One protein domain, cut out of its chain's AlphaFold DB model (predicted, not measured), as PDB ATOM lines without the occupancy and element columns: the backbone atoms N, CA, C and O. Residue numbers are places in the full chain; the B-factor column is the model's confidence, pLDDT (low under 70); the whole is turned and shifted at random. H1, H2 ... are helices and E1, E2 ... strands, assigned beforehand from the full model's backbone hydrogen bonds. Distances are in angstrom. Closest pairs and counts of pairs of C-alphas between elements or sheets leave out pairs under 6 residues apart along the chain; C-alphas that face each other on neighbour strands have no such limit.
ATOM      1  N   THR A  34     128.344 123.755 109.231       83.00
ATOM      2  CA  THR A  34     127.486 124.935 109.351       83.00
ATOM      3  C   THR A  34     126.034 124.520 109.144       83.00
ATOM      4  O   THR A  34     125.697 123.908 108.131       83.00
ATOM      5  N   ARG A  35     125.171 124.844 110.104       80.50
ATOM      6  CA  ARG A  35     123.723 124.667 109.998       80.50
ATOM      7  C   ARG A  35     123.084 125.850 109.270       80.50
ATOM      8  O   ARG A  35     123.647 126.937 109.186       80.50
ATOM      9  N   TYR A  36     121.865 125.635 108.777       73.69
ATOM     10  CA  TYR A  36     121.067 126.654 108.083       73.69
ATOM     11  C   TYR A  36     120.766 127.899 108.934       73.69
ATOM     12  O   TYR A  36     120.500 128.959 108.380       73.69
ATOM     13  N   ASP A  37     120.817 127.780 110.261       75.19
ATOM     14  CA  ASP A  37     120.608 128.866 111.225       75.19
ATOM     15  C   ASP A  37     121.885 129.677 111.524       75.19
ATOM     16  O   ASP A  37     121.870 130.547 112.391       75.19
ATOM     17  N   GLY A  38     122.995 129.397 110.830       73.12
ATOM     18  CA  GLY A  38     124.283 130.058 111.052       73.12
ATOM     19  C   GLY A  38     125.060 129.528 112.261       73.12
ATOM     20  O   GLY A  38     126.175 129.988 112.516       73.12
ATOM     21  N   THR A  39     124.523 128.541 112.984       79.00
ATOM     22  CA  THR A  39     125.254 127.848 114.050       79.00
ATOM     23  C   THR A  39     126.172 126.772 113.477       79.00
ATOM     24  O   THR A  39     126.004 126.286 112.359       79.00
ATOM     25  N   LEU A  40     127.182 126.386 114.247       82.06
ATOM     26  CA  LEU A  40     128.121 125.329 113.899       82.06
ATOM     27  C   LEU A  40     127.861 124.105 114.747       82.06
ATOM     28  O   LEU A  40     127.991 124.150 115.964       82.06
ATOM     29  N   MET A  41     127.536 122.998 114.102       81.19
ATOM     30  CA  MET A  41     127.371 121.717 114.765       81.19
ATOM     31  C   MET A  41     128.627 120.880 114.574       81.19
ATOM     32  O   MET A  41     129.022 120.604 113.445       81.19
ATOM     33  N   LEU A  42     129.241 120.452 115.670       81.88
ATOM     34  CA  LEU A  42     130.306 119.461 115.639       81.88
ATOM     35  C   LEU A  42     129.706 118.064 115.454       81.88
ATOM     36  O   LEU A  42     128.605 117.786 115.931       81.88
ATOM     37  N   ASP A  43     130.464 117.171 114.826       76.19
ATOM     38  CA  ASP A  43     130.201 115.724 114.756       76.19
ATOM     39  C   ASP A  43     129.918 115.078 116.122       76.19
ATOM     40  O   ASP A  43     129.120 114.150 116.235       76.19
ATOM     41  N   THR A  44     130.518 115.618 117.178       70.50
ATOM     42  CA  THR A  44     130.278 115.230 118.570       70.50
ATOM     43  C   THR A  44     128.878 115.584 119.077       70.50
ATOM     44  O   THR A  44     128.464 115.034 120.087       70.50
ATOM     45  N   GLY A  45     128.117 116.447 118.396       71.19
ATOM     46  CA  GLY A  45     126.792 116.909 118.829       71.19
ATOM     47  C   GLY A  45     126.798 118.251 119.570       71.19
ATOM     48  O   GLY A  45     125.740 118.738 119.969       71.19
ATOM     49  N   ILE A  46     127.968 118.879 119.715       79.88
ATOM     50  CA  ILE A  46     128.118 120.228 120.269       79.88
ATOM     51  C   ILE A  46     127.640 121.251 119.237       79.88
ATOM     52  O   ILE A  46     128.103 121.242 118.100       79.88
ATOM     53  N   VAL A  47     126.759 122.166 119.636       81.19
ATOM     54  CA  VAL A  47     126.310 123.280 118.790       81.19
ATOM     55  C   VAL A  47     126.941 124.575 119.292       81.19
ATOM     56  O   VAL A  47     126.844 124.909 120.469       81.19
ATOM     57  N   LEU A  48     127.604 125.307 118.407       78.62
ATOM     58  CA  LEU A  48     128.276 126.572 118.675       78.62
ATOM     59  C   LEU A  48     127.558 127.701 117.940       78.62
ATOM     60  O   LEU A  48     127.399 127.663 116.724       78.62
ATOM     61  N   ASP A  49     127.193 128.742 118.671       78.88
ATOM     62  CA  ASP A  49     126.747 130.014 118.117       78.88
ATOM     63  C   ASP A  49     127.913 131.005 118.225       78.88
ATOM     64  O   ASP A  49     128.272 131.453 119.320       78.88
ATOM     65  N   LEU A  50     128.556 131.311 117.093       74.88
ATOM     66  CA  LEU A  50     129.729 132.195 117.070       74.88
ATOM     67  C   LEU A  50     129.369 133.670 117.243       74.88
ATOM     68  O   LEU A  50     130.214 134.444 117.698       74.88
ATOM     69  N   GLU A  51     128.149 134.069 116.877       72.62
ATOM     70  CA  GLU A  51     127.706 135.455 117.021       72.62
ATOM     71  C   GLU A  51     127.457 135.787 118.486       72.62
ATOM     72  O   GLU A  51     127.913 136.825 118.976       72.62
ATOM     73  N   ARG A  52     126.787 134.875 119.196       70.88
ATOM     74  CA  ARG A  52     126.499 134.999 120.629       70.88
ATOM     75  C   ARG A  52     127.642 134.515 121.515       70.88
ATOM     76  O   ARG A  52     127.666 134.833 122.701       70.88
ATOM     77  N   GLY A  53     128.591 133.761 120.960       70.88
ATOM     78  CA  GLY A  53     129.686 133.152 121.716       70.88
ATOM     79  C   GLY A  53     129.212 132.061 122.680       70.88
ATOM     80  O   GLY A  53     129.869 131.804 123.688       70.88
ATOM     81  N   THR A  54     128.065 131.436 122.403       74.50
ATOM     82  CA  THR A  54     127.469 130.405 123.260       74.50
ATOM     83  C   THR A  54     127.677 129.015 122.677       74.50
ATOM     84  O   THR A  54     127.703 128.829 121.464       74.50
ATOM     85  N   ALA A  55     127.807 128.021 123.554       76.31
ATOM     86  CA  ALA A  55     127.908 126.618 123.178       76.31
ATOM     87  C   ALA A  55     126.796 125.833 123.873       76.31
ATOM     88  O   ALA A  55     126.670 125.887 125.098       76.31
ATOM     89  N   THR A  56     126.013 125.095 123.098       79.19
ATOM     90  CA  THR A  56     125.012 124.152 123.586       79.19
ATOM     91  C   THR A  56     125.597 122.751 123.503       79.19
ATOM     92  O   THR A  56     126.045 122.312 122.443       79.19
ATOM     93  N   ILE A  57     125.607 122.054 124.635       78.62
ATOM     94  CA  ILE A  57     126.111 120.687 124.751       78.62
ATOM     95  C   ILE A  57     125.044 119.791 125.366       78.62
ATOM     96  O   ILE A  57     124.219 120.259 126.151       78.62
ATOM     97  N   GLN A  58     125.086 118.505 125.032       71.62
ATOM     98  CA  GLN A  58     124.323 117.493 125.753       71.62
ATOM     99  C   GLN A  58     125.042 117.102 127.048       71.62
ATOM    100  O   GLN A  58     126.273 117.184 127.159       71.62
ATOM    101  N   GLU A  59     124.266 116.672 128.039       66.31
ATOM    102  CA  GLU A  59     124.796 116.168 129.302       66.31
ATOM    103  C   GLU A  59     125.726 114.965 129.039       66.31
ATOM    104  O   GLU A  59     125.418 114.089 128.235       66.31
ATOM    105  N   GLY A  60     126.916 114.966 129.649       69.19
ATOM    106  CA  GLY A  60     127.975 113.975 129.390       69.19
ATOM    107  C   GLY A  60     129.054 114.405 128.383       69.19
ATOM    108  O   GLY A  60     130.148 113.844 128.391       69.19
ATOM    109  N   GLN A  61     128.833 115.464 127.593       68.31
ATOM    110  CA  GLN A  61     129.817 115.965 126.611       68.31
ATOM    111  C   GLN A  61     130.715 117.101 127.131       68.31
ATOM    112  O   GLN A  61     131.512 117.691 126.396       68.31
ATOM    113  N   GLN A  62     130.652 117.388 128.433       75.75
ATOM    114  CA  GLN A  62     131.450 118.435 129.083       75.75
ATOM    115  C   GLN A  62     132.960 118.259 128.852       75.75
ATOM    116  O   GLN A  62     133.699 119.237 128.716       75.75
ATOM    117  N   TYR A  63     133.430 117.010 128.791       78.38
ATOM    118  CA  TYR A  63     134.833 116.693 128.532       78.38
ATOM    119  C   TYR A  63     135.287 117.168 127.145       78.38
ATOM    120  O   TYR A  63     136.344 117.789 127.026       78.38
ATOM    121  N   GLN A  64     134.469 116.937 126.116       75.50
ATOM    122  CA  GLN A  64     134.757 117.336 124.737       75.50
ATOM    123  C   GLN A  64     134.753 118.860 124.598       75.50
ATOM    124  O   GLN A  64     135.674 119.425 124.009       75.50
ATOM    125  N   LEU A  65     133.801 119.545 125.242       79.50
ATOM    126  CA  LEU A  65     133.795 121.008 125.289       79.50
ATOM    127  C   LEU A  65     135.064 121.564 125.954       79.50
ATOM    128  O   LEU A  65     135.646 122.539 125.481       79.50
ATOM    129  N   ASN A  66     135.517 120.946 127.045       81.75
ATOM    130  CA  ASN A  66     136.749 121.353 127.717       81.75
ATOM    131  C   ASN A  66     137.996 121.080 126.863       81.75
ATOM    132  O   ASN A  66     138.928 121.885 126.886       81.75
ATOM    133  N   ALA A  67     138.022 119.980 126.106       80.56
ATOM    134  CA  ALA A  67     139.091 119.695 125.153       80.56
ATOM    135  C   ALA A  67     139.138 120.752 124.037       80.56
ATOM    136  O   ALA A  67     140.201 121.320 123.790       80.56
ATOM    137  N   LEU A  68     137.982 121.099 123.463       81.69
ATOM    138  CA  LEU A  68     137.858 122.151 122.453       81.69
ATOM    139  C   LEU A  68     138.339 123.509 122.983       81.69
ATOM    140  O   LEU A  68     139.138 124.177 122.333       81.69
ATOM    141  N   LYS A  69     137.921 123.900 124.195       81.12
ATOM    142  CA  LYS A  69     138.380 125.148 124.834       81.12
ATOM    143  C   LYS A  69     139.899 125.192 124.996       81.12
ATOM    144  O   LYS A  69     140.508 126.234 124.762       81.12
ATOM    145  N   ARG A  70     140.519 124.074 125.392       80.94
ATOM    146  CA  ARG A  70     141.982 123.979 125.544       80.94
ATOM    147  C   ARG A  70     142.702 124.076 124.204       80.94
ATOM    148  O   ARG A  70     143.673 124.820 124.112       80.94
ATOM    149  N   ALA A  71     142.219 123.368 123.185       81.06
ATOM    150  CA  ALA A  71     142.783 123.431 121.840       81.06
ATOM    151  C   ALA A  71     142.684 124.850 121.262       81.06
ATOM    152  O   ALA A  71     143.680 125.400 120.802       81.06
ATOM    153  N   TYR A  72     141.525 125.493 121.411       80.06
ATOM    154  CA  TYR A  72     141.317 126.874 120.985       80.06
ATOM    155  C   TYR A  72     142.260 127.853 121.690       80.06
ATOM    156  O   TYR A  72     142.881 128.695 121.044       80.06
ATOM    157  N   ALA A  73     142.416 127.728 123.011       77.94
ATOM    158  CA  ALA A  73     143.352 128.560 123.762       77.94
ATOM    159  C   ALA A  73     144.804 128.354 123.298       77.94
ATOM    160  O   ALA A  73     145.548 129.323 123.170       77.94
ATOM    161  N   ALA A  74     145.206 127.113 123.011       79.25
ATOM    162  CA  ALA A  74     146.542 126.816 122.504       79.25
ATOM    163  C   ALA A  74     146.785 127.442 121.121       79.25
ATOM    164  O   ALA A  74     147.825 128.063 120.917       79.25
ATOM    165  N   GLU A  75     145.828 127.343 120.196       80.94
ATOM    166  CA  GLU A  75     145.941 127.959 118.868       80.94
ATOM    167  C   GLU A  75     145.936 129.491 118.933       80.94
ATOM    168  O   GLU A  75     146.743 130.146 118.268       80.94
TER     169      GLU A  75
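This is residues 34 to 75 of the 103 residues of an uncharacterized protein of Pirellulaceae bacterium (UniProt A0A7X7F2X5). A small sheet of three short strands, folded back and forth as a meander, makes one side of the domain, and one helix, H1, stands off from it as an arm, joined by the link after E3. H1 does not cover the sheet, and its residues 66 to 75 stick out free of the rest. The printed part has 42 residues, with E1, E2, E3 and H1 in that order along the chain; the sheet's order is E1, E2, E3, antiparallel throughout, and the class is mixed, helices and strands. The whole is compact by its radius of gyration of the C-alphas, 10.4 A, and spans 27 by 24 by 17 A.

In the sheet, E2, residues 47 to 49, is the inner strand. E1, residues 40 to 42, is an edge strand and forms a hairpin with E2, antiparallel at 154 degrees between their directions; N 40 and O 48 are 2.8 A apart, within hydrogen-bond range. E3, residues 54 to 56, is the other edge strand and forms a hairpin with E2, antiparallel at 162 degrees; N 47 and O 56 are within hydrogen-bond range at 2.9 A, and N 49 and O 54 at 2.8 A. The C-alphas of Leu 48 and Ala 55, which face each other, are 4.5 A apart. H1, residues 62 to 75, is not on the sheet, with 2 pairs of C-alphas within 10 A, and is apart from E1 and E2. Every O i to N i+4 pair in H1 is within hydrogen-bond range.

E1 begins at C-alpha 40, (128.121, 125.329, 113.899), and is 6.5 A from first to last C-alpha; E2 is 6.8 A and E3 6.7 A. H1 measures 20.1 A, from C-alpha 62 at (131.450, 118.435, 129.083) to C-alpha 75 at (145.941, 127.959, 118.868).

The two C-alphas farthest apart, those of Tyr 36 and Ala 74, are 29.3 A apart. The printed part has no cut, and its three links between elements are tight. Mean pLDDT of the printed part is 77.0; residues 59 to 61, between E3 and H1, are under 70.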